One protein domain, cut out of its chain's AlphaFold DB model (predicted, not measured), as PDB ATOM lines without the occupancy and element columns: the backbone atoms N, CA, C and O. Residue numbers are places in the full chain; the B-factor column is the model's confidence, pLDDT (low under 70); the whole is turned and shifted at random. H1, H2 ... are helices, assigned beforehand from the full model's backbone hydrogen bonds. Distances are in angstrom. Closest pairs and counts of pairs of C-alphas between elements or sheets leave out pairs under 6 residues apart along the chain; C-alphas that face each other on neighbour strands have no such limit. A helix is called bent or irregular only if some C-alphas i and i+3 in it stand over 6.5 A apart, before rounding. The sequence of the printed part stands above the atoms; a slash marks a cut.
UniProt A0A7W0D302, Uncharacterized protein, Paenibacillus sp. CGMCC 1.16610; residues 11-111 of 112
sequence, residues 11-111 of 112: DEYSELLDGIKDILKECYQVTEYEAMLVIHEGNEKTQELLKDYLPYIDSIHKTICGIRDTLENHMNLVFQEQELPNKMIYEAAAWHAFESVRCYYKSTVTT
ATOM      1  N   ASP A  11      -9.240   6.221   5.098       83.19
ATOM      2  CA  ASP A  11      -9.862   7.542   4.999       83.19
ATOM      3  C   ASP A  11      -9.379   8.492   6.105       83.19
ATOM      4  O   ASP A  11      -8.892   9.581   5.811       83.19
ATOM      5  N   GLU A  12      -9.409   8.046   7.362       85.31
ATOM      6  CA  GLU A  12      -8.944   8.830   8.519       85.31
ATOM      7  C   GLU A  12      -7.442   9.166   8.426       85.31
ATOM      8  O   GLU A  12      -6.997  10.241   8.831       85.31
ATOM      9  N   TYR A  13      -6.644   8.248   7.876       85.56
ATOM     10  CA  TYR A  13      -5.218   8.461   7.652       85.56
ATOM     11  C   TYR A  13      -4.968   9.480   6.538       85.56
ATOM     12  O   TYR A  13      -4.111  10.349   6.694       85.56
ATOM     13  N   SER A  14      -5.726   9.416   5.439       86.81
ATOM     14  CA  SER A  14      -5.631  10.410   4.363       86.81
ATOM     15  C   SER A  14      -5.991  11.810   4.861       86.81
ATOM     16  O   SER A  14      -5.236  12.748   4.618       86.81
ATOM     17  N   GLU A  15      -7.085  11.947   5.617       90.81
ATOM     18  CA  GLU A  15      -7.503  13.228   6.200       90.81
ATOM     19  C   GLU A  15      -6.451  13.796   7.163       90.81
ATOM     20  O   GLU A  15      -6.166  14.995   7.143       90.81
ATOM     21  N   LEU A  16      -5.818  12.941   7.975       90.75
ATOM     22  CA  LEU A  16      -4.716  13.348   8.844       90.75
ATOM     23  C   LEU A  16      -3.530  13.890   8.037       90.75
ATOM     24  O   LEU A  16      -2.981  14.938   8.381       90.75
ATOM     25  N   LEU A  17      -3.118  13.183   6.981       91.69
ATOM     26  CA  LEU A  17      -2.013  13.621   6.128       91.69
ATOM     27  C   LEU A  17      -2.330  14.954   5.447       91.69
ATOM     28  O   LEU A  17      -1.458  15.820   5.390       91.69
ATOM     29  N   ASP A  18      -3.562  15.137   4.970       93.12
ATOM     30  CA  ASP A  18      -4.025  16.401   4.394       93.12
ATOM     31  C   ASP A  18      -3.957  17.540   5.419       93.12
ATOM     32  O   ASP A  18      -3.350  18.576   5.141       93.12
ATOM     33  N   GLY A  19      -4.437  17.307   6.644       93.62
ATOM     34  CA  GLY A  19      -4.337  18.279   7.733       93.62
ATOM     35  C   GLY A  19      -2.891  18.654   8.084       93.62
ATOM     36  O   GLY A  19      -2.578  19.834   8.246       93.62
ATOM     37  N   ILE A  20      -1.977  17.678   8.158       94.31
ATOM     38  CA  ILE A  20      -0.553  17.951   8.423       94.31
ATOM     39  C   ILE A  20       0.070  18.741   7.266       94.31
ATOM     40  O   ILE A  20       0.810  19.696   7.513       94.31
ATOM     41  N   LYS A  21      -0.229  18.378   6.009       95.06
ATOM     42  CA  LYS A  21       0.266  19.105   4.830       95.06
ATOM     43  C   LYS A  21      -0.154  20.567   4.869       95.06
ATOM     44  O   LYS A  21       0.690  21.433   4.644       95.06
ATOM     45  N   ASP A  22      -1.421  20.845   5.156       95.12
ATOM     46  CA  ASP A  22      -1.929  22.215   5.186       95.12
ATOM     47  C   ASP A  22      -1.272  23.036   6.299       95.12
ATOM     48  O   ASP A  22      -0.771  24.127   6.026       95.12
ATOM     49  N   ILE A  23      -1.110  22.467   7.500       95.81
ATOM     50  CA  ILE A  23      -0.373  23.118   8.596       95.81
ATOM     51  C   ILE A  23       1.076  23.425   8.191       95.81
ATOM     52  O   ILE A  23       1.573  24.523   8.451       95.81
ATOM     53  N   LEU A  24       1.773  22.482   7.548       96.12
ATOM     54  CA  LEU A  24       3.162  22.679   7.121       96.12
ATOM     55  C   LEU A  24       3.280  23.781   6.062       96.12
ATOM     56  O   LEU A  24       4.160  24.638   6.160       96.12
ATOM     57  N   LYS A  25       2.378  23.791   5.077       95.81
ATOM     58  CA  LYS A  25       2.321  24.825   4.035       95.81
ATOM     59  C   LYS A  25       2.046  26.204   4.635       95.81
ATOM     60  O   LYS A  25       2.725  27.162   4.272       95.81
ATOM     61  N   GLU A  26       1.104  26.303   5.572       95.38
ATOM     62  CA  GLU A  26       0.754  27.563   6.239       95.38
ATOM     63  C   GLU A  26       1.892  28.098   7.113       95.38
ATOM     64  O   GLU A  26       2.212  29.287   7.061       95.38
ATOM     65  N   CYS A  27       2.534  27.226   7.892       96.19
ATOM     66  CA  CYS A  27       3.560  27.634   8.850       96.19
ATOM     67  C   CYS A  27       4.916  27.925   8.197       96.19
ATOM     68  O   CYS A  27       5.649  28.792   8.675       96.19
ATOM     69  N   TYR A  28       5.266  27.201   7.129       95.50
ATOM     70  CA  TYR A  28       6.623  27.202   6.573       95.50
ATOM     71  C   TYR A  28       6.705  27.620   5.099       95.50
ATOM     72  O   TYR A  28       7.807  27.670   4.559       95.50
ATOM     73  N   GLN A  29       5.578  27.946   4.452       93.56
ATOM     74  CA  GLN A  29       5.510  28.364   3.039       93.56
ATOM     75  C   GLN A  29       6.146  27.357   2.063       93.56
ATOM     76  O   GLN A  29       6.679  27.734   1.020       93.56
ATOM     77  N   VAL A  30       6.087  26.070   2.405       95.88
ATOM     78  CA  VAL A  30       6.588  24.975   1.567       95.88
ATOM     79  C   VAL A  30       5.560  24.567   0.515       95.88
ATOM     80  O   VAL A  30       4.357  24.791   0.663       95.88
ATOM     81  N   THR A  31       6.026  23.946  -0.562       95.56
ATOM     82  CA  THR A  31       5.168  23.330  -1.579       95.56
ATOM     83  C   THR A  31       4.523  22.043  -1.062       95.56
ATOM     84  O   THR A  31       4.960  21.441  -0.082       95.56
ATOM     85  N   GLU A  32       3.485  21.570  -1.755       93.88
ATOM     86  CA  GLU A  32       2.836  20.295  -1.422       93.88
ATOM     87  C   GLU A  32       3.802  19.104  -1.493       93.88
ATOM     88  O   GLU A  32       3.775  18.225  -0.633       93.88
ATOM     89  N   TYR A  33       4.690  19.097  -2.489       93.56
ATOM     90  CA  TYR A  33       5.704  18.057  -2.637       93.56
ATOM     91  C   TYR A  33       6.693  18.053  -1.462       93.56
ATOM     92  O   TYR A  33       6.970  16.998  -0.895       93.56
ATOM     93  N   GLU A  34       7.175  19.228  -1.050       94.94
ATOM     94  CA  GLU A  34       8.070  19.369   0.105       94.94
ATOM     95  C   GLU A  34       7.383  18.946   1.410       94.94
ATOM     96  O   GLU A  34       7.979  18.221   2.204       94.94
ATOM     97  N   ALA A  35       6.114  19.316   1.610       94.31
ATOM     98  CA  ALA A  35       5.341  18.880   2.772       94.31
ATOM     99  C   ALA A  35       5.199  17.347   2.828       94.31
ATOM    100  O   ALA A  35       5.386  16.755   3.888       94.31
ATOM    101  N   MET A  36       4.932  16.687   1.693       92.56
ATOM    102  CA  MET A  36       4.868  15.220   1.636       92.56
ATOM    103  C   MET A  36       6.202  14.551   1.976       92.56
ATOM    104  O   MET A  36       6.208  13.554   2.698       92.56
ATOM    105  N   LEU A  37       7.323  15.093   1.487       92.94
ATOM    106  CA  LEU A  37       8.651  14.578   1.828       92.94
ATOM    107  C   LEU A  37       8.918  14.688   3.332       92.94
ATOM    108  O   LEU A  37       9.307  13.702   3.953       92.94
ATOM    109  N   VAL A  38       8.626  15.847   3.932       93.88
ATOM    110  CA  VAL A  38       8.787  16.070   5.379       93.88
ATOM    111  C   VAL A  38       7.931  15.101   6.195       93.88
ATOM    112  O   VAL A  38       8.409  14.549   7.184       93.88
ATOM    113  N   ILE A  39       6.684  14.852   5.786       91.38
ATOM    114  CA  ILE A  39       5.811  13.890   6.473       91.38
ATOM    115  C   ILE A  39       6.379  12.470   6.383       91.38
ATOM    116  O   ILE A  39       6.403  11.751   7.385       91.38
ATOM    117  N   HIS A  40       6.866  12.067   5.207       87.81
ATOM    118  CA  HIS A  40       7.474  10.753   5.031       87.81
ATOM    119  C   HIS A  40       8.725  10.597   5.908       87.81
ATOM    120  O   HIS A  40       8.869   9.582   6.593       87.81
ATOM    121  N   GLU A  41       9.633  11.571   5.901       87.94
ATOM    122  CA  GLU A  41      10.856  11.539   6.717       87.94
ATOM    123  C   GLU A  41      10.540  11.602   8.218       87.94
ATOM    124  O   GLU A  41      11.183  10.941   9.036       87.94
ATOM    125  N   GLY A  42       9.488  12.333   8.586       87.75
ATOM    126  CA  GLY A  42       9.003  12.449   9.955       87.75
ATOM    127  C   GLY A  42       8.453  11.149  10.540       87.75
ATOM    128  O   GLY A  42       8.329  11.053  11.757       87.75
ATOM    129  N   ASN A  43       8.167  10.124   9.732       83.50
ATOM    130  CA  ASN A  43       7.552   8.885  10.213       83.50
ATOM    131  C   ASN A  43       8.410   8.151  11.263       83.50
ATOM    132  O   ASN A  43       7.891   7.662  12.268       83.50
ATOM    133  N   GLU A  44       9.734   8.121  11.085       79.38
ATOM    134  CA  GLU A  44      10.642   7.547  12.090       79.38
ATOM    135  C   GLU A  44      10.609   8.350  13.397       79.38
ATOM    136  O   GLU A  44      10.562   7.777  14.489       79.38
ATOM    137  N   LYS A  45      10.533   9.685  13.298       87.38
ATOM    138  CA  LYS A  45      10.391  10.574  14.459       87.38
ATOM    139  C   LYS A  45       9.050  10.421  15.155       87.38
ATOM    140  O   LYS A  45       9.014  10.417  16.381       87.38
ATOM    141  N   THR A  46       7.972  10.191  14.416       86.25
ATOM    142  CA  THR A  46       6.665   9.855  14.989       86.25
ATOM    143  C   THR A  46       6.762   8.609  15.867       86.25
ATOM    144  O   THR A  46       6.269   8.615  16.990       86.25
ATOM    145  N   GLN A  47       7.455   7.559  15.415       82.56
ATOM    146  CA  GLN A  47       7.650   6.343  16.215       82.56
ATOM    147  C   GLN A  47       8.509   6.570  17.465       82.56
ATOM    148  O   GLN A  47       8.273   5.936  18.495       82.56
ATOM    149  N   GLU A  48       9.500   7.461  17.403       87.75
ATOM    150  CA  GLU A  48      10.267   7.870  18.583       87.75
ATOM    151  C   GLU A  48       9.384   8.607  19.595       87.75
ATOM    152  O   GLU A  48       9.348   8.205  20.755       87.75
ATOM    153  N   LEU A  49       8.622   9.608  19.147       89.44
ATOM    154  CA  LEU A  49       7.743  10.413  20.000       89.44
ATOM    155  C   LEU A  49       6.603   9.587  20.604       89.44
ATOM    156  O   LEU A  49       6.229   9.795  21.754       89.44
ATOM    157  N   LEU A  50       6.075   8.602  19.871       86.62
ATOM    158  CA  LEU A  50       5.039   7.700  20.382       86.62
ATOM    159  C   LEU A  50       5.478   6.959  21.651       86.62
ATOM    160  O   LEU A  50       4.632   6.664  22.496       86.62
ATOM    161  N   LYS A  51       6.781   6.697  21.830       87.50
ATOM    162  CA  LYS A  51       7.306   6.031  23.035       87.50
ATOM    163  C   LYS A  51       7.025   6.828  24.302       87.50
ATOM    164  O   LYS A  51       6.755   6.214  25.332       87.50
ATOM    165  N   ASP A  52       7.027   8.153  24.214       91.75
ATOM    166  CA  ASP A  52       6.756   9.034  25.350       91.75
ATOM    167  C   ASP A  52       5.283   8.978  25.774       91.75
ATOM    168  O   ASP A  52       4.955   9.206  26.939       91.75
ATOM    169  N   TYR A  53       4.389   8.609  24.850       89.56
ATOM    170  CA  TYR A  53       2.963   8.455  25.125       89.56
ATOM    171  C   TYR A  53       2.595   7.071  25.682       89.56
ATOM    172  O   TYR A  53       1.579   6.944  26.373       89.56
ATOM    173  N   LEU A  54       3.419   6.040  25.443       87.31
ATOM    174  CA  LEU A  54       3.146   4.662  25.880       87.31
ATOM    175  C   LEU A  54       2.834   4.531  27.381       87.31
ATOM    176  O   LEU A  54       1.853   3.860  27.702       87.31
ATOM    177  N   PRO A  55       3.571   5.171  28.313       91.00
ATOM    178  CA  PRO A  55       3.285   5.033  29.739       91.00
ATOM    179  C   PRO A  55       1.892   5.544  30.127       91.00
ATOM    180  O   PRO A  55       1.235   4.951  30.985       91.00
ATOM    181  N   TYR A  56       1.417   6.619  29.488       92.44
ATOM    182  CA  TYR A  56       0.082   7.164  29.743       92.44
ATOM    183  C   TYR A  56      -1.001   6.223  29.228       92.44
ATOM    184  O   TYR A  56      -1.969   5.952  29.935       92.44
ATOM    185  N   ILE A  57      -0.810   5.675  28.029       89.31
ATOM    186  CA  ILE A  57      -1.725   4.697  27.441       89.31
ATOM    187  C   ILE A  57      -1.796   3.441  28.315       89.31
ATOM    188  O   ILE A  57      -2.891   2.980  28.635       89.31
ATOM    189  N   ASP A  58      -0.652   2.921  28.759       87.25
ATOM    190  CA  ASP A  58      -0.594   1.772  29.665       87.25
ATOM    191  C   ASP A  58      -1.309   2.069  30.990       87.25
ATOM    192  O   ASP A  58      -2.020   1.214  31.525       87.25
ATOM    193  N   SER A  59      -1.158   3.284  31.525       93.12
ATOM    194  CA  SER A  59      -1.856   3.722  32.735       93.12
ATOM    195  C   SER A  59      -3.374   3.791  32.533       93.12
ATOM    196  O   SER A  59      -4.133   3.314  33.382       93.12
ATOM    197  N   ILE A  60      -3.833   4.333  31.401       90.38
ATOM    198  CA  ILE A  60      -5.254   4.365  31.026       90.38
ATOM    199  C   ILE A  60      -5.788   2.937  30.917       90.38
ATOM    200  O   ILE A  60      -6.808   2.613  31.525       90.38
ATOM    201  N   HIS A  61      -5.072   2.060  30.213       89.50
ATOM    202  CA  HIS A  61      -5.459   0.664  30.051       89.50
ATOM    203  C   HIS A  61      -5.579  -0.057  31.401       89.50
ATOM    204  O   HIS A  61      -6.598  -0.691  31.671       89.50
ATOM    205  N   LYS A  62      -4.583   0.087  32.286       94.00
ATOM    206  CA  LYS A  62      -4.618  -0.480  33.646       94.00
ATOM    207  C   LYS A  62      -5.797   0.042  34.457       94.00
ATOM    208  O   LYS A  62      -6.434  -0.736  35.158       94.00
ATOM    209  N   THR A  63      -6.104   1.332  34.344       92.12
ATOM    210  CA  THR A  63      -7.239   1.948  35.043       92.12
ATOM    211  C   THR A  63      -8.567   1.379  34.545       92.12
ATOM    212  O   THR A  63      -9.400   0.978  35.352       92.12
ATOM    213  N   ILE A  64      -8.747   1.271  33.223       90.06
ATOM    214  CA  ILE A  64      -9.945   0.672  32.614       90.06
ATOM    215  C   ILE A  64     -10.106  -0.785  33.059       90.06
ATOM    216  O   ILE A  64     -11.194  -1.175  33.481       90.06
ATOM    217  N   CYS A  65      -9.030  -1.575  33.004       93.06
ATOM    218  CA  CYS A  65      -9.037  -2.954  33.483       93.06
ATOM    219  C   CYS A  65      -9.396  -3.021  34.972       93.06
ATOM    220  O   CYS A  65     -10.320  -3.739  35.326       93.06
ATOM    221  N   GLY A  66      -8.776  -2.205  35.830       94.56
ATOM    222  CA  GLY A  66      -9.082  -2.179  37.264       94.56
ATOM    223  C   GLY A  66     -10.541  -1.824  37.573       94.56
ATOM    224  O   GLY A  66     -11.150  -2.439  38.447       94.56
ATOM    225  N   ILE A  67     -11.135  -0.879  36.834       91.06
ATOM    226  CA  ILE A  67     -12.562  -0.541  36.962       91.06
ATOM    227  C   ILE A  67     -13.439  -1.726  36.547       91.06
ATOM    228  O   ILE A  67     -14.378  -2.069  37.267       91.06
ATOM    229  N   ARG A  68     -13.137  -2.361  35.408       90.12
ATOM    230  CA  ARG A  68     -13.876  -3.536  34.926       90.12
ATOM    231  C   ARG A  68     -13.798  -4.684  35.928       90.12
ATOM    232  O   ARG A  68     -14.836  -5.220  36.293       90.12
ATOM    233  N   ASP A  69     -12.600  -5.012  36.395       93.44
ATOM    234  CA  ASP A  69     -12.369  -6.116  37.326       93.44
ATOM    235  C   ASP A  69     -13.064  -5.836  38.674       93.44
ATOM    236  O   ASP A  69     -13.638  -6.732  39.288       93.44
ATOM    237  N   THR A  70     -13.105  -4.572  39.116       92.31
ATOM    238  CA  THR A  70     -13.876  -4.152  40.300       92.31
ATOM    239  C   THR A  70     -15.378  -4.363  40.105       92.31
ATOM    240  O   THR A  70     -16.042  -4.901  40.991       92.31
ATOM    241  N   LEU A  71     -15.924  -3.967  38.951       88.25
ATOM    242  CA  LEU A  71     -17.336  -4.178  38.632       88.25
ATOM    243  C   LEU A  71     -17.671  -5.673  38.566       88.25
ATOM    244  O   LEU A  71     -18.662  -6.103  39.148       88.25
ATOM    245  N   GLU A  72     -16.833  -6.466  37.904       88.00
ATOM    246  CA  GLU A  72     -16.994  -7.917  37.811       88.00
ATOM    247  C   GLU A  72     -16.960  -8.574  39.196       88.00
ATOM    248  O   GLU A  72     -17.831  -9.381  39.512       88.00
ATOM    249  N   ASN A  73     -16.040  -8.163  40.073       87.88
ATOM    250  CA  ASN A  73     -16.002  -8.629  41.459       87.88
ATOM    251  C   ASN A  73     -17.288  -8.283  42.222       87.88
ATOM    252  O   ASN A  73     -17.853  -9.155  42.881       87.88
ATOM    253  N   HIS A  74     -17.788  -7.045  42.110       86.50
ATOM    254  CA  HIS A  74     -19.051  -6.656  42.744       86.50
ATOM    255  C   HIS A  74     -20.235  -7.490  42.240       86.50
ATOM    256  O   HIS A  74     -21.060  -7.910  43.045       86.50
ATOM    257  N   MET A  75     -20.296  -7.774  40.937       80.12
ATOM    258  CA  MET A  75     -21.358  -8.591  40.339       80.12
ATOM    259  C   MET A  75     -21.212 -10.084  40.674       80.12
ATOM    260  O   MET A  75     -22.212 -10.792  40.770       80.12
ATOM    261  N   ASN A  76     -19.991 -10.577  40.900       79.62
ATOM    262  CA  ASN A  76     -19.728 -11.977  41.239       79.62
ATOM    263  C   ASN A  76     -19.968 -12.304  42.723       79.62
ATOM    264  O   ASN A  76     -20.369 -13.426  43.034       79.62
ATOM    265  N   LEU A  77     -19.799 -11.338  43.638       68.38
ATOM    266  CA  LEU A  77     -20.171 -11.490  45.058       68.38
ATOM    267  C   LEU A  77     -21.655 -11.859  45.231       68.38
ATOM    268  O   LEU A  77     -22.024 -12.591  46.147       68.38
ATOM    269  N   VAL A  78     -22.489 -11.442  44.280       58.06
ATOM    270  CA  VAL A  78     -23.930 -11.700  44.242       58.06
ATOM    271  C   VAL A  78     -24.293 -13.179  44.049       58.06
ATOM    272  O   VAL A  78     -25.393 -13.606  44.394       58.06
ATOM    273  N   PHE A  79     -23.384 -13.996  43.515       56.16
ATOM    274  CA  PHE A  79     -23.660 -15.416  43.280       56.16
ATOM    275  C   PHE A  79     -23.540 -16.287  44.538       56.16
ATOM    276  O   PHE A  79     -23.971 -17.440  44.506       56.16
ATOM    277  N   GLN A  80     -22.977 -15.771  45.635       58.06
ATOM    278  CA  GLN A  80     -22.749 -16.556  46.854       58.06
ATOM    279  C   GLN A  80     -23.900 -16.469  47.873       58.06
ATOM    280  O   GLN A  80     -24.033 -17.366  48.703       58.06
ATOM    281  N   GLU A  81     -24.783 -15.467  47.781       55.69
ATOM    282  CA  GLU A  81     -25.915 -15.276  48.701       55.69
ATOM    283  C   GLU A  81     -27.245 -15.682  48.029       55.69
ATOM    284  O   GLU A  81     -27.770 -14.995  47.158       55.69
ATOM    285  N   GLN A  82     -27.791 -16.841  48.408       58.19
ATOM    286  CA  GLN A  82     -28.887 -17.552  47.721       58.19
ATOM    287  C   GLN A  82     -30.305 -16.925  47.800       58.19
ATOM    288  O   GLN A  82     -31.288 -17.624  47.557       58.19
ATOM    289  N   GLU A  83     -30.471 -15.626  48.055       70.12
ATOM    290  CA  GLU A  83     -31.796 -14.981  48.046       70.12
ATOM    291  C   GLU A  83     -31.941 -13.978  46.892       70.12
ATOM    292  O   GLU A  83     -31.230 -12.977  46.816       70.12
ATOM    293  N   LEU A  84     -32.908 -14.232  45.994       75.75
ATOM    294  CA  LEU A  84     -33.206 -13.393  44.821       75.75
ATOM    295  C   LEU A  84     -33.334 -11.887  45.159       75.75
ATOM    296  O   LEU A  84     -32.783 -11.083  44.404       75.75
ATOM    297  N   PRO A  85     -33.980 -11.473  46.272       79.00
ATOM    298  CA  PRO A  85     -34.032 -10.063  46.661       79.00
ATOM    299  C   PRO A  85     -32.659  -9.461  46.985       79.00
ATOM    300  O   PRO A  85     -32.360  -8.362  46.521       79.00
ATOM    301  N   ASN A  86     -31.801 -10.175  47.720       78.94
ATOM    302  CA  ASN A  86     -30.454  -9.696  48.052       78.94
ATOM    303  C   ASN A  86     -29.613  -9.557  46.788       78.94
ATOM    304  O   ASN A  86     -28.946  -8.542  46.593       78.94
ATOM    305  N   LYS A  87     -29.746 -10.512  45.863       80.75
ATOM    306  CA  LYS A  87     -29.095 -10.437  44.559       80.75
ATOM    307  C   LYS A  87     -29.452  -9.168  43.786       80.75
ATOM    308  O   LYS A  87     -28.559  -8.453  43.336       80.75
ATOM    309  N   MET A  88     -30.737  -8.841  43.698       84.06
ATOM    310  CA  MET A  88     -31.190  -7.620  43.026       84.06
ATOM    311  C   MET A  88     -30.663  -6.349  43.709       84.06
ATOM    312  O   MET A  88     -30.290  -5.397  43.024       84.06
ATOM    313  N   ILE A  89     -30.611  -6.331  45.045       86.56
ATOM    314  CA  ILE A  89     -30.095  -5.194  45.819       86.56
ATOM    315  C   ILE A  89     -28.605  -4.972  45.534       86.56
ATOM    316  O   ILE A  89     -28.203  -3.840  45.258       86.56
ATOM    317  N   TYR A  90     -27.790  -6.029  45.555       85.81
ATOM    318  CA  TYR A  90     -26.354  -5.909  45.299       85.81
ATOM    319  C   TYR A  90     -26.037  -5.536  43.848       85.81
ATOM    320  O   TYR A  90     -25.185  -4.676  43.624       85.81
ATOM    321  N   GLU A  91     -26.739  -6.108  42.864       86.00
ATOM    322  CA  GLU A  91     -26.578  -5.708  41.458       86.00
ATOM    323  C   GLU A  91     -26.924  -4.224  41.269       86.00
ATOM    324  O   GLU A  91     -26.156  -3.476  40.661       86.00
ATOM    325  N   ALA A  92     -28.041  -3.763  41.843       90.25
ATOM    326  CA  ALA A  92     -28.425  -2.354  41.792       90.25
ATOM    327  C   ALA A  92     -27.380  -1.445  42.464       90.25
ATOM    328  O   ALA A  92     -27.042  -0.390  41.923       90.25
ATOM    329  N   ALA A  93     -26.830  -1.858  43.610       91.12
ATOM    330  CA  ALA A  93     -25.788  -1.115  44.314       91.12
ATOM    331  C   ALA A  93     -24.485  -1.024  43.503       91.12
ATOM    332  O   ALA A  93     -23.895   0.055  43.418       91.12
ATOM    333  N   ALA A  94     -24.060  -2.120  42.863       90.62
ATOM    334  CA  ALA A  94     -22.874  -2.154  42.010       90.62
ATOM    335  C   ALA A  94     -23.010  -1.197  40.813       90.62
ATOM    336  O   ALA A  94     -22.106  -0.395  40.551       90.62
ATOM    337  N   TRP A  95     -24.167  -1.213  40.139       90.19
ATOM    338  CA  TRP A  95     -24.469  -0.277  39.053       90.19
ATOM    339  C   TRP A  95     -24.479   1.174  39.521       90.19
ATOM    340  O   TRP A  95     -23.882   2.040  38.878       90.19
ATOM    341  N   HIS A  96     -25.123   1.446  40.655       93.12
ATOM    342  CA  HIS A  96     -25.206   2.793  41.204       93.12
ATOM    343  C   HIS A  96     -23.825   3.348  41.592       93.12
ATOM    344  O   HIS A  96     -23.524   4.513  41.318       93.12
ATOM    345  N   ALA A  97     -22.955   2.517  42.173       92.38
ATOM    346  CA  ALA A  97     -21.581   2.893  42.493       92.38
ATOM    347  C   ALA A  97     -20.777   3.251  41.231       92.38
ATOM    348  O   ALA A  97     -20.135   4.302  41.189       92.38
ATOM    349  N   PHE A  98     -20.861   2.426  40.181       91.00
ATOM    350  CA  PHE A  98     -20.198   2.707  38.906       91.00
ATOM    351  C   PHE A  98     -20.703   4.011  38.267       91.00
ATOM    352  O   PHE A  98     -19.902   4.854  37.851       91.00
ATOM    353  N   GLU A  99     -22.021   4.219  38.236       92.00
ATOM    354  CA  GLU A  99     -22.613   5.429  37.661       92.00
ATOM    355  C   GLU A  99     -22.210   6.692  38.430       92.00
ATOM    356  O   GLU A  99     -21.938   7.728  37.822       92.00
ATOM    357  N   SER A 100     -22.100   6.596  39.756       92.62
ATOM    358  CA  SER A 100     -21.653   7.701  40.607       92.62
ATOM    359  C   SER A 100     -20.228   8.140  40.252       92.62
ATOM    360  O   SER A 100     -19.975   9.333  40.078       92.62
ATOM    361  N   VAL A 101     -19.307   7.187  40.062       89.94
ATOM    362  CA  VAL A 101     -17.923   7.472  39.636       89.94
ATOM    363  C   VAL A 101     -17.893   8.083  38.231       89.94
ATOM    364  O   VAL A 101     -17.182   9.061  37.992       89.94
ATOM    365  N   ARG A 102     -18.704   7.562  37.302       88.25
ATOM    366  CA  ARG A 102     -18.817   8.099  35.937       88.25
ATOM    367  C   ARG A 102     -19.327   9.542  35.927       88.25
ATOM    368  O   ARG A 102     -18.786  10.379  35.203       88.25
ATOM    369  N   CYS A 103     -20.359   9.836  36.716       90.25
ATOM    370  CA  CYS A 103     -20.911  11.181  36.864       90.25
ATOM    371  C   CYS A 103     -19.895  12.143  37.483       90.25
ATOM    372  O   CYS A 103     -19.724  13.249  36.968       90.25
ATOM    373  N   TYR A 104     -19.182  11.707  38.526       90.25
ATOM    374  CA  TYR A 104     -18.109  12.491  39.131       90.25
ATOM    375  C   TYR A 104     -17.059  12.880  38.087       90.25
ATOM    376  O   TYR A 104     -16.820  14.071  37.890       90.25
ATOM    377  N   TYR A 105     -16.533  11.913  37.327       86.12
ATOM    378  CA  TYR A 105     -15.555  12.188  36.271       86.12
ATOM    379  C   TYR A 105     -16.072  13.208  35.243       86.12
ATOM    380  O   TYR A 105     -15.401  14.202  34.964       86.12
ATOM    381  N   LYS A 106     -17.299  13.028  34.734       87.38
ATOM    382  CA  LYS A 106     -17.915  13.987  33.797       87.38
ATOM    383  C   LYS A 106     -17.995  15.399  34.382       87.38
ATOM    384  O   LYS A 106     -17.653  16.362  33.701       87.38
ATOM    385  N   SER A 107     -18.417  15.517  35.641       86.44
ATOM    386  CA  SER A 107     -18.520  16.813  36.317       86.44
ATOM    387  C   SER A 107     -17.155  17.482  36.481       86.44
ATOM    388  O   SER A 107     -17.028  18.665  36.186       86.44
ATOM    389  N   THR A 108     -16.118  16.711  36.825       80.19
ATOM    390  CA  THR A 108     -14.760  17.237  36.997       80.19
ATOM    391  C   THR A 108     -14.125  17.702  35.690       80.19
ATOM    392  O   THR A 108     -13.435  18.715  35.689       80.19
ATOM    393  N   VAL A 109     -14.409  17.028  34.567       72.50
ATOM    394  CA  VAL A 109     -13.939  17.442  33.231       72.50
ATOM    395  C   VAL A 109     -14.590  18.753  32.779       72.50
ATOM    396  O   VAL A 109     -13.996  19.489  32.006       72.50
ATOM    397  N   THR A 110     -15.788  19.078  33.275       59.75
ATOM    398  CA  THR A 110     -16.488  20.326  32.911       59.75
ATOM    399  C   THR A 110     -15.983  21.538  33.711       59.75
ATOM    400  O   THR A 110     -16.295  22.676  33.376       59.75
ATOM    401  N   THR A 111     -15.224  21.307  34.785       53.72
ATOM    402  CA  THR A 111     -14.713  22.342  35.703       53.72
ATOM    403  C   THR A 111     -13.238  22.708  35.501       53.72
ATOM    404  O   THR A 111     -12.719  23.502  36.286       53.72
TER     405      THR A 111
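AT A GLANCE: This is residues 11 to 111 of the 112 residues of an uncharacterized protein of Paenibacillus sp. CGMCC 1.16610 (UniProt A0A7W0D302). One long, bent helix, H2, makes most of the length of this domain, and a helix turns back at each of its two ends: H1 crosses the first part of its arm H2a steeply, and H3 folds back along the last part of its arm H2b as a loose, splayed helical hairpin. H1 and H3 stay apart from each other, and long stretches of the three helices stand free. The printed part has 101 residues with three named helices, in the order H1, H2, H3, and no named strand; the class is all helix. The whole is extended, with a radius of gyration of the C-alphas of 23.9 A, and spans 73 by 28 by 26 A.

IN THESE COORDINATES: Find C-alpha 11 at (-9.862, 7.542, 4.999); from there H1, residues 11 to 28, runs 25.7 A to C-alpha 28 at (6.623, 27.202, 6.573). Next look at H2, residues 32 to 77, assigned as one helix by its hydrogen bonds but bent: C-alphas 52 and 55 are 6.9 A apart. Its arm H2a, residues 32 to 52, is 29.3 A long and irregular, with C-alphas 41 and 44 at 6.7 A and a kink of 49 degrees near residue 44. Its arm H2b, residues 55 to 77, is 32.5 A long; residues 53 and 54 belong to neither arm. Last comes H3, residues 84 to 110, 39.5 A long, which ends at C-alpha 110 at (-16.488, 20.326, 32.911).

HOW THE PARTS SIT: Begin with H1, which touches H2a with residues 17 to 25 alone, meeting residues 32 to 39; the closest C-alphas are those of Lys 21 and Ala 35, 5.5 A apart. Their lines are only just about perpendicular, at 71 degrees. Move on to the bend, where the lines of H2a and H2b stand at a steep tilt of 54 degrees. H2b and H3 form a helical hairpin, at a shallow tilt of 23 degrees, opposite ways. Residues 71 to 75 of H2b touch residues 90 to 98 of H3; the closest C-alphas are those of His 74 and Ala 94, 6.0 A apart. H1 is apart from H2b and from H3, and H2a is apart from H3. In H1, H2b and H3 every O i to N i+4 pair is within hydrogen-bond range; in H2a 13 of 17 are.

THE WHOLE: Look for the two C-alphas farthest apart at Thr 31 and Glu 83, 72.8 A from each other. Residues 11 to 16, 41 to 66 and 99 to 111 stand free. The printed part has no cut; the link from H1 to H2 is tight, and that from H2 to H3 is short. The mean pLDDT of the printed part is 86.7, and the model's confidence is under 70 at residues 77 to 82 and 110 to 111.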